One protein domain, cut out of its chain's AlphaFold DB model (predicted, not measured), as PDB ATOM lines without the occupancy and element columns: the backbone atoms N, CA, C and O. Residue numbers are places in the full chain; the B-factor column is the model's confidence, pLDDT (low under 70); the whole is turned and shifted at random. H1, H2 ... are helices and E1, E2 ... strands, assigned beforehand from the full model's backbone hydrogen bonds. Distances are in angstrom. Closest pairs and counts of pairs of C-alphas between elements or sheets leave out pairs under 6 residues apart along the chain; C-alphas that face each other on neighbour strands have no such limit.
ATOM      1  N   ASP A 206     -10.652  -6.709  51.055       55.00
ATOM      2  CA  ASP A 206     -10.969  -7.188  49.706       55.00
ATOM      3  C   ASP A 206     -12.316  -6.651  49.195       55.00
ATOM      4  O   ASP A 206     -12.529  -6.552  47.981       55.00
ATOM      5  N   ALA A 207     -13.240  -6.277  50.084       53.75
ATOM      6  CA  ALA A 207     -14.521  -5.690  49.699       53.75
ATOM      7  C   ALA A 207     -14.374  -4.245  49.197       53.75
ATOM      8  O   ALA A 207     -15.132  -3.842  48.317       53.75
ATOM      9  N   CYS A 208     -13.385  -3.479  49.671       48.59
ATOM     10  CA  CYS A 208     -13.085  -2.136  49.142       48.59
ATOM     11  C   CYS A 208     -12.482  -2.211  47.721       48.59
ATOM     12  O   CYS A 208     -12.780  -1.363  46.885       48.59
ATOM     13  N   PHE A 209     -11.732  -3.274  47.402       48.69
ATOM     14  CA  PHE A 209     -11.249  -3.535  46.036       48.69
ATOM     15  C   PHE A 209     -12.339  -4.069  45.088       48.69
ATOM     16  O   PHE A 209     -12.314  -3.773  43.895       48.69
ATOM     17  N   ARG A 210     -13.294  -4.873  45.583       49.78
ATOM     18  CA  ARG A 210     -14.379  -5.460  44.763       49.78
ATOM     19  C   ARG A 210     -15.599  -4.544  44.622       49.78
ATOM     20  O   ARG A 210     -16.283  -4.573  43.594       49.78
ATOM     21  N   SER A 211     -15.898  -3.741  45.641       46.78
ATOM     22  CA  SER A 211     -16.883  -2.667  45.535       46.78
ATOM     23  C   SER A 211     -16.276  -1.563  44.674       46.78
ATOM     24  O   SER A 211     -15.126  -1.185  44.834       46.78
ATOM     25  N   HIS A 212     -17.020  -1.098  43.681       44.56
ATOM     26  CA  HIS A 212     -16.533  -0.277  42.571       44.56
ATOM     27  C   HIS A 212     -16.133   1.172  42.965       44.56
ATOM     28  O   HIS A 212     -16.354   2.101  42.191       44.56
ATOM     29  N   GLN A 213     -15.607   1.402  44.175       43.56
ATOM     30  CA  GLN A 213     -15.390   2.731  44.760       43.56
ATOM     31  C   GLN A 213     -13.926   3.155  44.925       43.56
ATOM     32  O   GLN A 213     -13.696   4.345  45.117       43.56
ATOM     33  N   CYS A 214     -12.942   2.266  44.754       45.06
ATOM     34  CA  CYS A 214     -11.599   2.677  44.329       45.06
ATOM     35  C   CYS A 214     -11.537   2.440  42.815       45.06
ATOM     36  O   CYS A 214     -11.336   1.302  42.393       45.06
ATOM     37  N   PRO A 215     -11.811   3.453  41.965       46.41
ATOM     38  CA  PRO A 215     -11.932   3.217  40.537       46.41
ATOM     39  C   PRO A 215     -10.586   2.734  40.021       46.41
ATOM     40  O   PRO A 215      -9.605   3.478  40.062       46.41
ATOM     41  N   ASP A 216     -10.556   1.510  39.501       43.91
ATOM     42  CA  ASP A 216      -9.371   0.887  38.904       43.91
ATOM     43  C   ASP A 216      -9.018   1.511  37.531       43.91
ATOM     44  O   ASP A 216      -8.438   0.875  36.654       43.91
ATOM     45  N   SER A 217      -9.368   2.791  37.354       49.28
ATOM     46  CA  SER A 217      -9.148   3.629  36.184       49.28
ATOM     47  C   SER A 217      -8.615   5.003  36.603       49.28
ATOM     48  O   SER A 217      -9.226   5.687  37.429       49.28
ATOM     49  N   LEU A 218      -7.532   5.560  36.062       63.19
ATOM     50  CA  LEU A 218      -6.239   5.063  35.544       63.19
ATOM     51  C   LEU A 218      -5.349   6.313  35.292       63.19
ATOM     52  O   LEU A 218      -4.129   6.210  35.291       63.19
ATOM     53  N   LEU A 219      -5.951   7.509  35.169       82.88
ATOM     54  CA  LEU A 219      -5.314   8.823  35.334       82.88
ATOM     55  C   LEU A 219      -6.392   9.898  35.604       82.88
ATOM     56  O   LEU A 219      -7.372   9.977  34.858       82.88
ATOM     57  N   TYR A 220      -6.226  10.715  36.652       86.38
ATOM     58  CA  TYR A 220      -7.022  11.932  36.889       86.38
ATOM     59  C   TYR A 220      -6.284  13.136  36.304       86.38
ATOM     60  O   TYR A 220      -5.092  13.312  36.559       86.38
ATOM     61  N   MET A 221      -6.991  13.954  35.531       90.81
ATOM     62  CA  MET A 221      -6.450  15.153  34.900       90.81
ATOM     63  C   MET A 221      -7.229  16.368  35.379       90.81
ATOM     64  O   MET A 221      -8.451  16.322  35.521       90.81
ATOM     65  N   GLU A 222      -6.512  17.460  35.602       92.25
ATOM     66  CA  GLU A 222      -7.080  18.733  36.014       92.25
ATOM     67  C   GLU A 222      -6.232  19.862  35.443       92.25
ATOM     68  O   GLU A 222      -5.007  19.740  35.379       92.25
ATOM     69  N   TRP A 223      -6.885  20.928  34.996       94.75
ATOM     70  CA  TRP A 223      -6.250  22.080  34.371       94.75
ATOM     71  C   TRP A 223      -7.046  23.363  34.619       94.75
ATOM     72  O   TRP A 223      -8.211  23.327  35.028       94.75
ATOM     73  N   GLU A 224      -6.414  24.509  34.381       95.06
ATOM     74  CA  GLU A 224      -7.077  25.810  34.432       95.06
ATOM     75  C   GLU A 224      -7.939  26.044  33.187       95.06
ATOM     76  O   GLU A 224      -7.552  25.729  32.060       95.06
ATOM     77  N   ALA A 225      -9.134  26.592  33.398       95.75
ATOM     78  CA  ALA A 225     -10.053  26.922  32.320       95.75
ATOM     79  C   ALA A 225      -9.469  28.025  31.426       95.75
ATOM     80  O   ALA A 225      -9.012  29.055  31.922       95.75
ATOM     81  N   VAL A 226      -9.547  27.839  30.108       96.69
ATOM     82  CA  VAL A 226      -9.082  28.835  29.135       96.69
ATOM     83  C   VAL A 226     -10.255  29.738  28.738       96.69
ATOM     84  O   VAL A 226     -11.260  29.235  28.224       96.69
ATOM     85  N   PRO A 227     -10.170  31.067  28.939       95.81
ATOM     86  CA  PRO A 227     -11.247  31.980  28.569       95.81
ATOM     87  C   PRO A 227     -11.648  31.852  27.095       95.81
ATOM     88  O   PRO A 227     -10.808  31.903  26.202       95.81
ATOM     89  N   GLY A 228     -12.952  31.712  26.841       96.06
ATOM     90  CA  GLY A 228     -13.500  31.585  25.486       96.06
ATOM     91  C   GLY A 228     -13.455  30.172  24.895       96.06
ATOM     92  O   GLY A 228     -13.958  29.980  23.789       96.06
ATOM     93  N   ALA A 229     -12.914  29.177  25.609       97.88
ATOM     94  CA  ALA A 229     -12.941  27.792  25.151       97.88
ATOM     95  C   ALA A 229     -14.379  27.252  25.064       97.88
ATOM     96  O   ALA A 229     -15.191  27.417  25.970       97.88
ATOM     97  N   ALA A 230     -14.689  26.569  23.965       97.12
ATOM     98  CA  ALA A 230     -15.886  25.751  23.802       97.12
ATOM     99  C   ALA A 230     -15.657  24.297  24.255       97.12
ATOM    100  O   ALA A 230     -16.614  23.583  24.571       97.12
ATOM    101  N   GLY A 231     -14.400  23.859  24.316       97.81
ATOM    102  CA  GLY A 231     -13.999  22.573  24.873       97.81
ATOM    103  C   GLY A 231     -12.517  22.288  24.688       97.81
ATOM    104  O   GLY A 231     -11.759  23.136  24.213       97.81
ATOM    105  N   TYR A 232     -12.114  21.077  25.062       98.31
ATOM    106  CA  TYR A 232     -10.720  20.652  25.069       98.31
ATOM    107  C   TYR A 232     -10.542  19.337  24.332       98.31
ATOM    108  O   TYR A 232     -11.256  18.367  24.599       98.31
ATOM    109  N   TRP A 233      -9.543  19.292  23.457       98.19
ATOM    110  CA  TRP A 233      -8.960  18.030  23.021       98.19
ATOM    111  C   TRP A 233      -7.911  17.592  24.032       98.19
ATOM    112  O   TRP A 233      -7.045  18.378  24.411       98.19
ATOM    113  N   ILE A 234      -7.999  16.338  24.458       98.00
ATOM    114  CA  ILE A 234      -7.073  15.724  25.404       98.00
ATOM    115  C   ILE A 234      -6.442  14.521  24.725       98.00
ATOM    116  O   ILE A 234      -7.151  13.655  24.209       98.00
ATOM    117  N   GLN A 235      -5.116  14.462  24.759       97.94
ATOM    118  CA  GLN A 235      -4.325  13.360  24.240       97.94
ATOM    119  C   GLN A 235      -3.364  12.876  25.325       97.94
ATOM    120  O   GLN A 235      -2.544  13.648  25.818       97.94
ATOM    121  N   VAL A 236      -3.443  11.594  25.678       96.56
ATOM    122  CA  VAL A 236      -2.498  10.937  26.589       96.56
ATOM    123  C   VAL A 236      -1.678   9.941  25.794       96.56
ATOM    124  O   VAL A 236      -2.233   9.031  25.172       96.56
ATOM    125  N   TYR A 237      -0.362  10.117  25.791       96.38
ATOM    126  CA  TYR A 237       0.532   9.325  24.956       96.38
ATOM    127  C   TYR A 237       1.927   9.165  25.560       96.38
ATOM    128  O   TYR A 237       2.321   9.876  26.480       96.38
ATOM    129  N   GLN A 238       2.689   8.227  25.014       94.50
ATOM    130  CA  GLN A 238       4.131   8.124  25.189       94.50
ATOM    131  C   GLN A 238       4.795   8.368  23.836       94.50
ATOM    132  O   GLN A 238       4.310   7.891  22.807       94.50
ATOM    133  N   LEU A 239       5.888   9.123  23.831       91.44
ATOM    134  CA  LEU A 239       6.719   9.269  22.640       91.44
ATOM    135  C   LEU A 239       7.329   7.905  22.294       91.44
ATOM    136  O   LEU A 239       7.771   7.187  23.192       91.44
ATOM    137  N   GLY A 240       7.285   7.530  21.016       89.19
ATOM    138  CA  GLY A 240       7.967   6.334  20.522       89.19
ATOM    139  C   GLY A 240       9.456   6.581  20.273       89.19
ATOM    140  O   GLY A 240       9.982   7.652  20.581       89.19
ATOM    141  N   ASP A 241      10.117   5.601  19.655       85.19
ATOM    142  CA  ASP A 241      11.500   5.732  19.188       85.19
ATOM    143  C   ASP A 241      11.553   6.689  17.987       85.19
ATOM    144  O   ASP A 241      11.318   6.304  16.841       85.19
ATOM    145  N   GLN A 242      11.815   7.960  18.275       83.88
ATOM    146  CA  GLN A 242      11.866   9.059  17.316       83.88
ATOM    147  C   GLN A 242      13.240   9.728  17.318       83.88
ATOM    148  O   GLN A 242      13.978   9.683  18.307       83.88
ATOM    149  N   SER A 243      13.569  10.400  16.218       85.88
ATOM    150  CA  SER A 243      14.727  11.295  16.173       85.88
ATOM    151  C   SER A 243      14.529  12.523  17.072       85.88
ATOM    152  O   SER A 243      13.403  12.905  17.394       85.88
ATOM    153  N   GLY A 244      15.630  13.177  17.463       84.31
ATOM    154  CA  GLY A 244      15.569  14.361  18.327       84.31
ATOM    155  C   GLY A 244      14.684  15.476  17.759       84.31
ATOM    156  O   GLY A 244      13.884  16.049  18.493       84.31
ATOM    157  N   ASP A 245      14.759  15.732  16.448       87.12
ATOM    158  CA  ASP A 245      13.949  16.766  15.788       87.12
ATOM    159  C   ASP A 245      12.450  16.422  15.776       87.12
ATOM    160  O   ASP A 245      11.611  17.288  16.017       87.12
ATOM    161  N   GLU A 246      12.085  15.153  15.577       87.88
ATOM    162  CA  GLU A 246      10.681  14.716  15.629       87.88
ATOM    163  C   GLU A 246      10.076  14.875  17.029       87.88
ATOM    164  O   GLU A 246       8.909  15.261  17.167       87.88
ATOM    165  N   VAL A 247      10.876  14.634  18.070       89.38
ATOM    166  CA  VAL A 247      10.444  14.830  19.456       89.38
ATOM    167  C   VAL A 247      10.349  16.316  19.800       89.38
ATOM    168  O   VAL A 247       9.429  16.699  20.522       89.38
ATOM    169  N   ILE A 248      11.218  17.178  19.262       92.31
ATOM    170  CA  ILE A 248      11.082  18.641  19.411       92.31
ATOM    171  C   ILE A 248       9.734  19.114  18.851       92.31
ATOM    172  O   ILE A 248       9.056  19.933  19.477       92.31
ATOM    173  N   LEU A 249       9.282  18.532  17.734       93.19
ATOM    174  CA  LEU A 249       7.963  18.816  17.164       93.19
ATOM    175  C   LEU A 249       6.800  18.366  18.059       93.19
ATOM    176  O   LEU A 249       5.675  18.812  17.858       93.19
ATOM    177  N   SER A 250       7.028  17.544  19.086       93.38
ATOM    178  CA  SER A 250       6.003  17.299  20.107       93.38
ATOM    179  C   SER A 250       5.708  18.535  20.959       93.38
ATOM    180  O   SER A 250       4.659  18.570  21.594       93.38
ATOM    181  N   GLY A 251       6.588  19.542  20.967       93.88
ATOM    182  CA  GLY A 251       6.437  20.827  21.662       93.88
ATOM    183  C   GLY A 251       5.575  21.858  20.935       93.88
ATOM    184  O   GLY A 251       5.050  22.773  21.567       93.88
ATOM    185  N   VAL A 252       5.389  21.711  19.621       95.31
ATOM    186  CA  VAL A 252       4.674  22.709  18.809       95.31
ATOM    187  C   VAL A 252       3.169  22.691  19.082       95.31
ATOM    188  O   VAL A 252       2.577  21.644  19.399       95.31
ATOM    189  N   ALA A 253       2.540  23.855  18.916       95.62
ATOM    190  CA  ALA A 253       1.099  24.011  19.046       95.62
ATOM    191  C   ALA A 253       0.377  23.122  18.026       95.62
ATOM    192  O   ALA A 253       0.563  23.269  16.821       95.62
ATOM    193  N   ALA A 254      -0.451  22.196  18.510       96.69
ATOM    194  CA  ALA A 254      -1.441  21.487  17.702       96.69
ATOM    195  C   ALA A 254      -2.525  20.877  18.609       96.69
ATOM    196  O   ALA A 254      -2.218  20.517  19.749       96.69
ATOM    197  N   PRO A 255      -3.759  20.665  18.117       97.19
ATOM    198  CA  PRO A 255      -4.824  20.037  18.896       97.19
ATOM    199  C   PRO A 255      -4.427  18.650  19.405       97.19
ATOM    200  O   PRO A 255      -4.622  18.342  20.578       97.19
ATOM    201  N   LEU A 256      -3.807  17.863  18.521       97.75
ATOM    202  CA  LEU A 256      -3.263  16.531  18.762       97.75
ATOM    203  C   LEU A 256      -1.866  16.456  18.139       97.75
ATOM    204  O   LEU A 256      -1.641  17.004  17.057       97.75
ATOM    205  N   TYR A 257      -0.943  15.746  18.778       96.31
ATOM    206  CA  TYR A 257       0.334  15.387  18.175       96.31
ATOM    207  C   TYR A 257       0.160  14.124  17.319       96.31
ATOM    208  O   TYR A 257      -0.324  13.096  17.795       96.31
ATOM    209  N   LEU A 258       0.515  14.211  16.034       95.44
ATOM    210  CA  LEU A 258       0.298  13.144  15.043       95.44
ATOM    211  C   LEU A 258       1.575  12.366  14.681       95.44
ATOM    212  O   LEU A 258       1.543  11.562  13.752       95.44
ATOM    213  N   GLY A 259       2.687  12.616  15.379       93.56
ATOM    214  CA  GLY A 259       3.943  11.890  15.179       93.56
ATOM    215  C   GLY A 259       3.884  10.428  15.643       93.56
ATOM    216  O   GLY A 259       2.829   9.893  15.985       93.56
ATOM    217  N   LEU A 260       5.042   9.769  15.679       93.50
ATOM    218  CA  LEU A 260       5.185   8.394  16.173       93.50
ATOM    219  C   LEU A 260       5.013   8.330  17.698       93.50
ATOM    220  O   LEU A 260       5.941   8.613  18.455       93.50
ATOM    221  N   ILE A 261       3.820   7.957  18.146       95.62
ATOM    222  CA  ILE A 261       3.477   7.851  19.566       95.62
ATOM    223  C   ILE A 261       2.754   6.550  19.876       95.62
ATOM    224  O   ILE A 261       2.015   6.013  19.049       95.62
ATOM    225  N   HIS A 262       2.903   6.097  21.116       96.06
ATOM    226  CA  HIS A 262       1.997   5.138  21.728       96.06
ATOM    227  C   HIS A 262       0.883   5.912  22.414       96.06
ATOM    228  O   HIS A 262       1.090   6.558  23.437       96.06
ATOM    229  N   GLU A 263      -0.298   5.891  21.823       95.38
ATOM    230  CA  GLU A 263      -1.434   6.652  22.313       95.38
ATOM    231  C   GLU A 263      -2.308   5.801  23.227       95.38
ATOM    232  O   GLU A 263      -2.589   4.646  22.923       95.38
ATOM    233  N   PHE A 264      -2.736   6.380  24.345       95.50
ATOM    234  CA  PHE A 264      -3.525   5.700  25.370       95.50
ATOM    235  C   PHE A 264      -4.912   6.305  25.528       95.50
ATOM    236  O   PHE A 264      -5.847   5.601  25.898       95.50
ATOM    237  N   PHE A 265      -5.066   7.592  25.239       96.50
ATOM    238  CA  PHE A 265      -6.361   8.250  25.279       96.50
ATOM    239  C   PHE A 265      -6.396   9.415  24.300       96.50
ATOM    240  O   PHE A 265      -5.456  10.208  24.252       96.50
ATOM    241  N   VAL A 266      -7.499   9.538  23.565       97.94
ATOM    242  CA  VAL A 266      -7.840  10.733  22.792       97.94
ATOM    243  C   VAL A 266      -9.317  11.009  22.955       97.94
ATOM    244  O   VAL A 266     -10.146  10.155  22.634       97.94
ATOM    245  N   GLY A 267      -9.651  12.217  23.388       97.19
ATOM    246  CA  GLY A 267     -11.039  12.620  23.528       97.19
ATOM    247  C   GLY A 267     -11.247  14.120  23.438       97.19
ATOM    248  O   GLY A 267     -10.315  14.905  23.605       97.19
ATOM    249  N   TYR A 268     -12.493  14.494  23.171       97.81
ATOM    250  CA  TYR A 268     -12.978  15.863  23.252       97.81
ATOM    251  C   TYR A 268     -13.944  15.989  24.418       97.81
ATOM    252  O   TYR A 268     -14.862  15.174  24.544       97.81
ATOM    253  N   LEU A 269     -13.777  17.035  25.221       97.38
ATOM    254  CA  LEU A 269     -14.673  17.364  26.322       97.38
ATOM    255  C   LEU A 269     -15.188  18.801  26.170       97.38
ATOM    256  O   LEU A 269     -14.378  19.728  26.124       97.38
ATOM    257  N   PRO A 270     -16.512  19.019  26.100       96.94
ATOM    258  CA  PRO A 270     -17.085  20.361  26.087       96.94
ATOM    259  C   PRO A 270     -16.777  21.128  27.375       96.94
ATOM    260  O   PRO A 270     -16.891  20.572  28.469       96.94
ATOM    261  N   GLU A 271     -16.484  22.423  27.255       93.88
ATOM    262  CA  GLU A 271     -16.109  23.306  28.371       93.88
ATOM    263  C   GLU A 271     -17.118  23.225  29.527       93.88
ATOM    264  O   GLU A 271     -16.756  22.892  30.657       93.88
ATOM    265  N   ALA A 272     -18.406  23.402  29.214       86.56
ATOM    266  CA  ALA A 272     -19.507  23.398  30.184       86.56
ATOM    267  C   ALA A 272     -19.645  22.088  30.980       86.56
ATOM    268  O   ALA A 272     -20.349  22.038  31.982       86.56
ATOM    269  N   SER A 273     -19.007  21.016  30.516       84.00
ATOM    270  CA  SER A 273     -19.092  19.694  31.125       84.00
ATOM    271  C   SER A 273     -17.851  19.273  31.901       84.00
ATOM    272  O   SER A 273     -17.839  18.218  32.529       84.00
ATOM    273  N   THR A 274     -16.809  20.098  31.849       81.62
ATOM    274  CA  THR A 274     -15.542  19.853  32.544       81.62
ATOM    275  C   THR A 274     -15.457  20.583  33.883       81.62
ATOM    276  O   THR A 274     -14.489  20.407  34.618       81.62
ATOM    277  N   GLU A 275     -16.472  21.375  34.234       81.31
ATOM    278  CA  GLU A 275     -16.598  21.969  35.561       81.31
ATOM    279  C   GLU A 275     -16.965  20.894  36.590       81.31
ATOM    280  O   GLU A 275     -17.973  20.193  36.478       81.31
ATOM    281  N   ARG A 276     -16.135  20.762  37.626       75.69
ATOM    282  CA  ARG A 276     -16.421  19.853  38.734       75.69
ATOM    283  C   ARG A 276     -17.600  20.407  39.548       75.69
ATOM    284  O   ARG A 276     -17.527  21.559  39.975       75.69
ATOM    285  N   PRO A 277     -18.635  19.609  39.869       69.88
ATOM    286  CA  PRO A 277     -19.689  20.037  40.787       69.88
ATOM    287  C   PRO A 277     -19.101  20.471  42.139       69.88
ATOM    288  O   PRO A 277     -18.427  19.686  42.806       69.88
ATOM    289  N   GLY A 278     -19.314  21.735  42.523       75.75
ATOM    290  CA  GLY A 278     -18.724  22.330  43.733       75.75
ATOM    291  C   GLY A 278     -17.212  22.598  43.654       75.75
ATOM    292  O   GLY A 278     -16.580  22.841  44.680       75.75
ATOM    293  N   GLY A 279     -16.620  22.512  42.459       73.44
ATOM    294  CA  GLY A 279     -15.220  22.828  42.197       73.44
ATOM    295  C   GLY A 279     -14.944  24.329  42.122       73.44
ATOM    296  O   GLY A 279     -15.848  25.161  42.174       73.44
ATOM    297  N   GLN A 280     -13.665  24.686  41.995       80.56
ATOM    298  CA  GLN A 280     -13.289  26.068  41.710       80.56
ATOM    299  C   GLN A 280     -13.759  26.450  40.295       80.56
ATOM    300  O   GLN A 280     -13.519  25.676  39.368       80.56
ATOM    301  N   PRO A 281     -14.344  27.647  40.093       80.81
ATOM    302  CA  PRO A 281     -14.941  28.048  38.813       80.81
ATOM    303  C   PRO A 281     -13.937  28.086  37.649       80.81
ATOM    304  O   PRO A 281     -14.327  27.974  36.489       80.81
ATOM    305  N   ASN A 282     -12.639  28.177  37.955       87.00
ATOM    306  CA  ASN A 282     -11.555  28.228  36.972       87.00
ATOM    307  C   ASN A 282     -10.815  26.892  36.807       87.00
ATOM    308  O   ASN A 282      -9.761  26.869  36.184       87.00
ATOM    309  N   ARG A 283     -11.318  25.788  37.372       90.62
ATOM    310  CA  ARG A 283     -10.712  24.461  37.207       90.62
ATOM    311  C   ARG A 283     -11.592  23.556  36.370       90.62
ATOM    312  O   ARG A 283     -12.817  23.537  36.523       90.62
ATOM    313  N   ARG A 284     -10.943  22.792  35.506       94.12
ATOM    314  CA  ARG A 284     -11.536  21.754  34.676       94.12
ATOM    315  C   ARG A 284     -10.901  20.427  35.016       94.12
ATOM    316  O   ARG A 284      -9.715  20.384  35.329       94.12
ATOM    317  N   SER A 285     -11.681  19.358  34.985       92.12
ATOM    318  CA  SER A 285     -11.145  18.029  35.236       92.12
ATOM    319  C   SER A 285     -11.850  16.948  34.444       92.12
ATOM    320  O   SER A 285     -12.994  17.085  34.010       92.12
ATOM    321  N   TYR A 286     -11.125  15.852  34.261       91.38
ATOM    322  CA  TYR A 286     -11.664  14.614  33.733       91.38
ATOM    323  C   TYR A 286     -10.830  13.442  34.228       91.38
ATOM    324  O   TYR A 286      -9.596  13.494  34.244       91.38
ATOM    325  N   ARG A 287     -11.504  12.365  34.617       89.06
ATOM    326  CA  ARG A 287     -10.859  11.098  34.935       89.06
ATOM    327  C   ARG A 287     -11.122  10.131  33.795       89.06
ATOM    328  O   ARG A 287     -12.268   9.902  33.416       89.06
ATOM    329  N   ILE A 288     -10.061   9.536  33.260       87.50
ATOM    330  CA  ILE A 288     -10.222   8.487  32.250       87.50
ATOM    331  C   ILE A 288     -11.034   7.348  32.872       87.50
ATOM    332  O   ILE A 288     -10.726   6.902  33.978       87.50
ATOM    333  N   GLY A 289     -12.064   6.897  32.156       85.12
ATOM    334  CA  GLY A 289     -13.017   5.884  32.618       85.12
ATOM    335  C   GLY A 289     -14.301   6.448  33.230       85.12
ATOM    336  O   GLY A 289     -15.269   5.697  33.336       85.12
ATOM    337  N   ASP A 290     -14.355   7.742  33.565       85.12
ATOM    338  CA  ASP A 290     -15.619   8.375  33.947       85.12
ATOM    339  C   ASP A 290     -16.573   8.430  32.739       85.12
ATOM    340  O   ASP A 290     -16.115   8.567  31.592       85.12
ATOM    341  N   PRO A 291     -17.901   8.358  32.971       88.75
ATOM    342  CA  PRO A 291     -18.890   8.520  31.915       88.75
ATOM    343  C   PRO A 291     -18.638   9.789  31.103       88.75
ATOM    344  O   PRO A 291     -18.365  10.855  31.655       88.75
ATOM    345  N   LEU A 292     -18.749   9.674  29.780       91.25
ATOM    346  CA  LEU A 292     -18.569  10.831  28.917       91.25
ATOM    347  C   LEU A 292     -19.669  11.866  29.171       91.25
ATOM    348  O   LEU A 292     -20.853  11.513  29.154       91.25
ATOM    349  N   PRO A 293     -19.306  13.145  29.348       91.69
ATOM    350  CA  PRO A 293     -20.301  14.194  29.427       91.69
ATOM    351  C   PRO A 293     -21.059  14.360  28.107       91.69
ATOM    352  O   PRO A 293     -20.601  13.948  27.038       91.69
ATOM    353  N   GLN A 294     -22.211  15.032  28.159       93.00
ATOM    354  CA  GLN A 294     -22.974  15.361  26.958       93.00
ATOM    355  C   GLN A 294     -22.120  16.170  25.973       93.00
ATOM    356  O   GLN A 294     -21.596  17.220  26.322       93.00
ATOM    357  N   GLY A 295     -22.014  15.688  24.732       92.19
ATOM    358  CA  GLY A 295     -21.177  16.292  23.687       92.19
ATOM    359  C   GLY A 295     -19.702  15.873  23.739       92.19
ATOM    360  O   GLY A 295     -18.953  16.204  22.819       92.19
ATOM    361  N   GLY A 296     -19.301  15.128  24.773       95.44
ATOM    362  CA  GLY A 296     -17.997  14.488  24.872       95.44
ATOM    363  C   GLY A 296     -17.828  13.360  23.857       95.44
ATOM    364  O   GLY A 296     -18.798  12.736  23.417       95.44
ATOM    365  N   ARG A 297     -16.582  13.119  23.452       95.44
ATOM    366  CA  ARG A 297     -16.222  12.129  22.426       95.44
ATOM    367  C   ARG A 297     -14.931  11.429  22.822       95.44
ATOM    368  O   ARG A 297     -14.014  12.086  23.303       95.44
ATOM    369  N   ILE A 298     -14.838  10.128  22.562       96.00
ATOM    370  CA  ILE A 298     -13.590   9.359  22.667       96.00
ATOM    371  C   ILE A 298     -13.260   8.813  21.287       96.00
ATOM    372  O   ILE A 298     -14.078   8.135  20.665       96.00
ATOM    373  N   LEU A 299     -12.057   9.131  20.822       96.56
ATOM    374  CA  LEU A 299     -11.486   8.634  19.574       96.56
ATOM    375  C   LEU A 299     -10.691   7.356  19.842       96.56
ATOM    376  O   LEU A 299     -10.765   6.410  19.065       96.56
ATOM    377  N   SER A 300      -9.955   7.308  20.951       95.94
ATOM    378  CA  SER A 300      -9.194   6.128  21.355       95.94
ATOM    379  C   SER A 300      -9.086   6.034  22.868       95.94
ATOM    380  O   SER A 300      -8.958   7.058  23.542       95.94
ATOM    381  N   GLN A 301      -9.104   4.811  23.393       94.31
ATOM    382  CA  GLN A 301      -8.833   4.532  24.797       94.31
ATOM    383  C   GLN A 301      -8.199   3.146  24.947       94.31
ATOM    384  O   GLN A 301      -8.777   2.131  24.560       94.31
ATOM    385  N   HIS A 302      -7.026   3.106  25.566       90.81
ATOM    386  CA  HIS A 302      -6.277   1.896  25.871       90.81
ATOM    387  C   HIS A 302      -5.928   1.848  27.358       90.81
ATOM    388  O   HIS A 302      -5.853   2.871  28.041       90.81
ATOM    389  N   ALA A 303      -5.709   0.637  27.872       86.25
ATOM    390  CA  ALA A 303      -5.272   0.454  29.247       86.25
ATOM    391  C   ALA A 303      -3.883   1.078  29.454       86.25
ATOM    392  O   ALA A 303      -2.961   0.842  28.673       86.25
ATOM    393  N   MET A 304      -3.738   1.848  30.529       85.25
ATOM    394  CA  MET A 304      -2.464   2.421  30.957       85.25
ATOM    395  C   MET A 304      -1.841   1.525  32.028       85.25
ATOM    396  O   MET A 304      -2.526   1.031  32.923       85.25
ATOM    397  N   ALA A 305      -0.532   1.314  31.944       82.62
ATOM    398  CA  ALA A 305       0.241   0.697  33.014       82.62
ATOM    399  C   ALA A 305       0.606   1.741  34.079       82.62
ATOM    400  O   ALA A 305       0.923   2.887  33.754       82.62
ATOM    401  N   THR A 306       0.603   1.329  35.341       81.06
ATOM    402  CA  THR A 306       1.084   2.152  36.454       81.06
ATOM    403  C   THR A 306       2.609   2.235  36.449       81.06
ATOM    404  O   THR A 306       3.284   1.414  35.821       81.06
ATOM    405  N   ARG A 307       3.157   3.221  37.167       79.31
ATOM    406  CA  ARG A 307       4.603   3.465  37.304       79.31
ATOM    407  C   ARG A 307       5.315   3.700  35.968       79.31
ATOM    408  O   ARG A 307       6.462   3.297  35.774       79.31
ATOM    409  N   ARG A 308       4.613   4.321  35.023       86.12
ATOM    410  CA  ARG A 308       5.151   4.757  33.733       86.12
ATOM    411  C   ARG A 308       4.806   6.214  33.513       86.12
ATOM    412  O   ARG A 308       3.722   6.636  33.890       86.12
ATOM    413  N   ASP A 309       5.696   6.940  32.857       89.00
ATOM    414  CA  ASP A 309       5.441   8.327  32.481       89.00
ATOM    415  C   ASP A 309       4.543   8.387  31.249       89.00
ATOM    416  O   ASP A 309       4.790   7.697  30.258       89.00
ATOM    417  N   TYR A 310       3.542   9.258  31.284       91.94
ATOM    418  CA  TYR A 310       2.723   9.620  30.132       91.94
ATOM    419  C   TYR A 310       2.795  11.124  29.911       91.94
ATOM    420  O   TYR A 310       2.963  11.897  30.848       91.94
ATOM    421  N   THR A 311       2.647  11.541  28.662       93.69
ATOM    422  CA  THR A 311       2.480  12.941  28.283       93.69
ATOM    423  C   THR A 311       0.996  13.217  28.102       93.69
ATOM    424  O   THR A 311       0.331  12.531  27.327       93.69
ATOM    425  N   VAL A 312       0.480  14.214  28.815       95.25
ATOM    426  CA  VAL A 312      -0.896  14.700  28.718       95.25
ATOM    427  C   VAL A 312      -0.879  16.032  27.990       95.25
ATOM    428  O   VAL A 312      -0.500  17.057  28.553       95.25
ATOM    429  N   ARG A 313      -1.301  16.022  26.728       96.69
ATOM    430  CA  ARG A 313      -1.550  17.235  25.955       96.69
ATOM    431  C   ARG A 313      -3.010  17.630  26.111       96.69
ATOM    432  O   ARG A 313      -3.895  16.818  25.841       96.69
ATOM    433  N   ILE A 314      -3.249  18.877  26.497       97.44
ATOM    434  CA  ILE A 314      -4.584  19.478  26.503       97.44
ATOM    435  C   ILE A 314      -4.543  20.697  25.596       97.44
ATOM    436  O   ILE A 314      -3.652  21.532  25.727       97.44
ATOM    437  N   SER A 315      -5.506  20.780  24.687       98.06
ATOM    438  CA  SER A 315      -5.632  21.856  23.708       98.06
ATOM    439  C   SER A 315      -7.012  22.484  23.834       98.06
ATOM    440  O   SER A 315      -8.019  21.813  23.594       98.06
ATOM    441  N   ALA A 316      -7.062  23.760  24.204       98.12
ATOM    442  CA  ALA A 316      -8.300  24.518  24.332       98.12
ATOM    443  C   ALA A 316      -8.749  25.040  22.968       98.12
ATOM    444  O   ALA A 316      -7.975  25.689  22.261       98.12
ATOM    445  N   ILE A 317     -10.000  24.765  22.603       98.31
ATOM    446  CA  ILE A 317     -10.571  25.139  21.311       98.31
ATOM    447  C   ILE A 317     -11.744  26.085  21.522       98.31
ATOM    448  O   ILE A 317     -12.619  25.811  22.342       98.31
ATOM    449  N   GLY A 318     -11.776  27.185  20.778       97.94
ATOM    450  CA  GLY A 318     -12.873  28.143  20.787       97.94
ATOM    451  C   GLY A 318     -14.098  27.676  19.989       97.94
ATOM    452  O   GLY A 318     -14.076  26.644  19.311       97.94
ATOM    453  N   PRO A 319     -15.215  28.419  20.058       96.31
ATOM    454  CA  PRO A 319     -16.478  28.037  19.425       96.31
ATOM    455  C   PRO A 319     -16.414  28.003  17.896       96.31
ATOM    456  O   PRO A 319     -17.231  27.325  17.266       96.31
ATOM    457  N   SER A 320     -15.457  28.709  17.295       96.00
ATOM    458  CA  SER A 320     -15.232  28.703  15.854       96.00
ATOM    459  C   SER A 320     -14.102  27.752  15.474       96.00
ATOM    460  O   SER A 320     -13.559  27.901  14.395       96.00
ATOM    461  N   GLY A 321     -13.705  26.780  16.300       97.00
ATOM    462  CA  GLY A 321     -12.622  25.856  15.946       97.00
ATOM    463  C   GLY A 321     -11.236  26.510  15.869       97.00
ATOM    464  O   GLY A 321     -10.319  25.943  15.282       97.00
ATOM    465  N   GLU A 322     -11.057  27.699  16.426       97.50
ATOM    466  CA  GLU A 322      -9.747  28.286  16.675       97.50
ATOM    467  C   GLU A 322      -9.078  27.569  17.852       97.50
ATOM    468  O   GLU A 322      -9.709  27.318  18.879       97.50
ATOM    469  N   MET A 323      -7.797  27.232  17.738       97.81
ATOM    470  CA  MET A 323      -7.026  26.826  18.916       97.81
ATOM    471  C   MET A 323      -6.695  28.072  19.746       97.81
ATOM    472  O   MET A 323      -6.226  29.063  19.192       97.81
ATOM    473  N   LEU A 324      -6.959  28.034  21.052       97.56
ATOM    474  CA  LEU A 324      -6.786  29.178  21.955       97.56
ATOM    475  C   LEU A 324      -5.521  29.071  22.802       97.56
ATOM    476  O   LEU A 324      -4.847  30.069  23.009       97.56
ATOM    477  N   SER A 325      -5.221  27.873  23.302       97.12
ATOM    478  CA  SER A 325      -4.041  27.586  24.118       97.12
ATOM    479  C   SER A 325      -3.803  26.073  24.169       97.12
ATOM    480  O   SER A 325      -4.662  25.280  23.763       97.12
ATOM    481  N   TYR A 326      -2.636  25.664  24.657       96.94
ATOM    482  CA  TYR A 326      -2.299  24.277  24.953       96.94
ATOM    483  C   TYR A 326      -1.266  24.170  26.069       96.94
ATOM    484  O   TYR A 326      -0.652  25.154  26.461       96.94
ATOM    485  N   THR A 327      -1.052  22.955  26.568       94.62
ATOM    486  CA  THR A 327      -0.092  22.612  27.639       94.62
ATOM    487  C   THR A 327       1.386  22.698  27.210       94.62
ATOM    488  O   THR A 327       2.187  21.854  27.603       94.62
ATOM    489  N   GLY A 328       1.745  23.640  26.336       84.12
ATOM    490  CA  GLY A 328       3.056  23.729  25.690       84.12
ATOM    491  C   GLY A 328       4.192  24.090  26.637       84.12
ATOM    492  O   GLY A 328       5.077  23.279  26.881       84.12
ATOM    493  N   ASP A 329       4.147  25.292  27.199       74.56
ATOM    494  CA  ASP A 329       5.227  25.914  27.974       74.56
ATOM    495  C   ASP A 329       5.217  25.497  29.453       74.56
ATOM    496  O   ASP A 329       6.189  25.696  30.176       74.56
ATOM    497  N   GLN A 330       4.114  24.895  29.906       68.25
ATOM    498  CA  GLN A 330       3.913  24.381  31.270       68.25
ATOM    499  C   GLN A 330       4.424  22.940  31.447       68.25
ATOM    500  O   GLN A 330       4.141  22.268  32.441       68.25
ATOM    501  N   SER A 331       5.132  22.428  30.450       63.47
ATOM    502  CA  SER A 331       5.525  21.035  30.350       63.47
ATOM    503  C   SER A 331       6.858  20.723  31.014       63.47
ATOM    504  O   SER A 331       7.709  21.584  31.237       63.47
ATOM    505  N   GLY A 332       7.067  19.436  31.298       69.81
ATOM    506  CA  GLY A 332       8.409  18.958  31.590       69.81
ATOM    507  C   GLY A 332       9.323  19.229  30.394       69.81
ATOM    508  O   GLY A 332       8.986  18.892  29.259       69.81
ATOM    509  N   LEU A 333      10.487  19.821  30.652       83.88
ATOM    510  CA  LEU A 333      11.517  19.995  29.636       83.88
ATOM    511  C   LEU A 333      12.166  18.644  29.321       83.88
ATOM    512  O   LEU A 333      12.389  17.809  30.204       83.88
ATOM    513  N   ARG A 334      12.509  18.437  28.053       87.69
ATOM    514  CA  ARG A 334      13.383  17.345  27.617       87.69
ATOM    515  C   ARG A 334      14.667  17.931  27.061       87.69
ATOM    516  O   ARG A 334      14.690  19.073  26.614       87.69
ATOM    517  N   ALA A 335      15.726  17.134  27.111       89.06
ATOM    518  CA  ALA A 335      17.030  17.498  26.590       89.06
ATOM    519  C   ALA A 335      17.544  16.389  25.671       89.06
ATOM    520  O   ALA A 335      17.474  15.212  26.026       89.06
ATOM    521  N   PHE A 336      18.092  16.766  24.517       88.69
ATOM    522  CA  PHE A 336      18.867  15.866  23.667       88.69
ATOM    523  C   PHE A 336      20.317  16.295  23.617       88.69
ATOM    524  O   PHE A 336      20.616  17.471  23.415       88.69
ATOM    525  N   ARG A 337      21.208  15.315  23.742       90.12
ATOM    526  CA  ARG A 337      22.642  15.497  23.558       90.12
ATOM    527  C   ARG A 337      22.980  15.412  22.073       90.12
ATOM    528  O   ARG A 337      22.592  14.456  21.407       90.12
ATOM    529  N   VAL A 338      23.708  16.399  21.574       90.25
ATOM    530  CA  VAL A 338      24.187  16.491  20.195       90.25
ATOM    531  C   VAL A 338      25.698  16.653  20.235       90.25
ATOM    532  O   VAL A 338      26.204  17.527  20.929       90.25
ATOM    533  N   GLU A 339      26.424  15.821  19.499       92.56
ATOM    534  CA  GLU A 339      27.878  15.936  19.366       92.56
ATOM    535  C   GLU A 339      28.234  16.355  17.939       92.56
ATOM    536  O   GLU A 339      27.703  15.803  16.973       92.56
ATOM    537  N   ASN A 340      29.138  17.322  17.795       92.12
ATOM    538  CA  ASN A 340      29.685  17.738  16.506       92.12
ATOM    539  C   ASN A 340      31.170  18.138  16.646       92.12
ATOM    540  O   ASN A 340      31.788  17.920  17.688       92.12
ATOM    541  N   SER A 341      31.766  18.712  15.594       93.00
ATOM    542  CA  SER A 341      33.175  19.141  15.603       93.00
ATOM    543  C   SER A 341      33.495  20.244  16.619       93.00
ATOM    544  O   SER A 341      34.656  20.391  16.996       93.00
ATOM    545  N   ASP A 342      32.490  21.002  17.059       90.19
ATOM    546  CA  ASP A 342      32.639  22.168  17.940       90.19
ATOM    547  C   ASP A 342      32.414  21.826  19.426       90.19
ATOM    548  O   ASP A 342      32.621  22.675  20.309       90.19
ATOM    549  N   GLY A 343      32.008  20.581  19.705       91.38
ATOM    550  CA  GLY A 343      31.841  20.021  21.041       91.38
ATOM    551  C   GLY A 343      30.541  19.237  21.227       91.38
ATOM    552  O   GLY A 343      29.920  18.753  20.279       91.38
ATOM    553  N   VAL A 344      30.150  19.111  22.493       91.56
ATOM    554  CA  VAL A 344      28.907  18.476  22.930       91.56
ATOM    555  C   VAL A 344      27.916  19.578  23.310       91.56
ATOM    556  O   VAL A 344      28.282  20.566  23.943       91.56
ATOM    557  N   PHE A 345      26.665  19.425  22.897       92.56
ATOM    558  CA  PHE A 345      25.592  20.388  23.110       92.56
ATOM    559  C   PHE A 345      24.347  19.691  23.649       92.56
ATOM    560  O   PHE A 345      24.083  18.533  23.322       92.56
ATOM    561  N   PHE A 346      23.541  20.420  24.413       92.50
ATOM    562  CA  PHE A 346      22.218  19.994  24.844       92.50
ATOM    563  C   PHE A 346      21.152  20.899  24.241       92.50
ATOM    564  O   PHE A 346      21.177  22.115  24.411       92.50
ATOM    565  N   ARG A 347      20.187  20.295  23.550       93.62
ATOM    566  CA  ARG A 347      19.000  20.980  23.033       93.62
ATOM    567  C   ARG A 347      17.856  20.724  23.995       93.62
ATOM    568  O   ARG A 347      17.391  19.590  24.093       93.62
ATOM    569  N   VAL A 348      17.451  21.758  24.724       92.69
ATOM    570  CA  VAL A 348      16.405  21.719  25.748       92.69
ATOM    571  C   VAL A 348      15.142  22.361  25.199       92.69
ATOM    572  O   VAL A 348      15.180  23.492  24.721       92.69
ATOM    573  N   PHE A 349      14.021  21.656  25.268       92.12
ATOM    574  CA  PHE A 349      12.774  22.078  24.633       92.12
ATOM    575  C   PHE A 349      11.557  21.632  25.457       92.12
ATOM    576  O   PHE A 349      11.649  20.649  26.207       92.12
ATOM    577  N   PRO A 350      10.422  22.342  25.338       91.94
ATOM    578  CA  PRO A 350       9.171  21.913  25.943       91.94
ATOM    579  C   PRO A 350       8.613  20.687  25.215       91.94
ATOM    580  O   PRO A 350       8.577  20.632  23.985       91.94
ATOM    581  N   VAL A 351       8.131  19.704  25.969       88.56
ATOM    582  CA  VAL A 351       7.271  18.644  25.422       88.56
ATOM    583  C   VAL A 351       5.865  19.220  25.378       88.56
ATOM    584  O   VAL A 351       5.446  19.792  26.355       88.56
ATOM    585  N   GLY A 352       5.082  19.130  24.312       90.25
ATOM    586  CA  GLY A 352       3.791  19.842  24.244       90.25
ATOM    587  C   GLY A 352       2.679  19.204  25.089       90.25
ATOM    588  O   GLY A 352       1.615  18.898  24.548       90.25
ATOM    589  N   GLY A 353       2.932  18.939  26.372       93.12
ATOM    590  CA  GLY A 353       2.097  18.236  27.336       93.12
ATOM    591  C   GLY A 353       2.731  18.142  28.731       93.12
ATOM    592  O   GLY A 353       3.948  18.159  28.892       93.12
ATOM    593  N   ALA A 354       1.893  17.987  29.753       92.38
ATOM    594  CA  ALA A 354       2.334  17.710  31.117       92.38
ATOM    595  C   ALA A 354       2.785  16.248  31.256       92.38
ATOM    596  O   ALA A 354       2.115  15.341  30.760       92.38
ATOM    597  N   ILE A 355       3.900  15.998  31.947       90.25
ATOM    598  CA  ILE A 355       4.352  14.631  32.235       90.25
ATOM    599  C   ILE A 355       3.665  14.152  33.512       90.25
ATOM    600  O   ILE A 355       3.781  14.789  34.555       90.25
ATOM    601  N   VAL A 356       2.969  13.022  33.438       88.44
ATOM    602  CA  VAL A 356       2.244  12.426  34.563       88.44
ATOM    603  C   VAL A 356       2.748  11.015  34.844       88.44
ATOM    604  O   VAL A 356       3.011  10.245  33.921       88.44
ATOM    605  N   HIS A 357       2.829  10.666  36.125       86.94
ATOM    606  CA  HIS A 357       3.252   9.350  36.595       86.94
ATOM    607  C   HIS A 357       2.125   8.720  37.434       86.94
ATOM    608  O   HIS A 357       2.032   8.986  38.636       86.94
TER     609      HIS A 357
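Overview. This is residues 206 to 357 of the 364 residues of an uncharacterized protein of Candidatus Eisenbacteria bacterium (UniProt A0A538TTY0). What shape do these coordinates make? A twisted antiparallel sheet of six strands, E2, E3, E5, E6, E7 and E10, makes the body, with a small ribbon of two strands, E1 and E4, over one face but apart from it. From the sheet's other end a long hairpin, E8 and E9, reaches out beside the short helix H2, and its tip, residues 339 to 344, sticks out free, as does the starting tail with H1, residues 206 to 214. What is it made of? The printed part has 152 residues, with two named helices and ten named strands, in the order H1, E1, E2, H2, then E3 to E10, and its class is mostly strand. It is only just compact, close to loose, with a radius of gyration of the C-alphas of 17.4 A and spans of 60 by 46 by 26 A.

Arrangement. What comes first? H1, residues 206 to 210, is not on the branched sheet. E1, residues 220 to 224, is the antiparallel neighbour of E4, residues 283 to 287, with N 221 and O 286 2.9 A apart. How is the branched sheet joined? E2, residues 231 to 239, has E3, residues 261 to 270, on one side, with N 234 and O 267 2.9 A apart, and E6, residues 310 to 317, on the other side, with N 313 and O 235 2.8 A apart. E5, residues 297 to 301, is an edge strand beside E3, with N 266 and O 300 2.9 A apart. E7, residues 323 to 326, forms a hairpin with E6, N 316 and O 325 being 2.9 A apart, and E10, residues 354 to 356, lies on the same side of E6, with N 312 and O 354 2.8 A apart. Where are the second helix and the long hairpin? H2, residues 244 to 251, only grazes the branched sheet with residues 246 to 251; its O i to N i+4 pairs are within hydrogen-bond range in 2 of 4 cases, and in H1 every such pair is. E8, residues 333 to 340, and E9, residues 343 to 350, form an antiparallel hairpin at 156 degrees, with N 336 and O 347 2.9 A apart; the closest C-alphas of H2 and E9, Gly 251 and Pro 350, are 5.2 A apart.

Along the chain. Where do the elements begin and end? C-alpha 206 of H1 is at (-10.969, -7.188, 49.706), and C-alpha 356 of E10 is at (2.244, 12.426, 34.563). Which are longest? E3 measures 24.9 A and bends by 63 degrees at residue 264; E2 measures 24.7 A, E9 23.3 A, E8 22.5 A and E6 22.3 A.

Size, cuts and confidence. How far does it reach? The two C-alphas farthest apart, those of Ala 207 and Ser 341, are 63.7 A apart. Is it continuous and sure? The printed part has no cut, and the link from E3 to E4 is long, with 12 residues. Low confidence, under 70, falls on residues 206 to 218, 277 and 330 to 332.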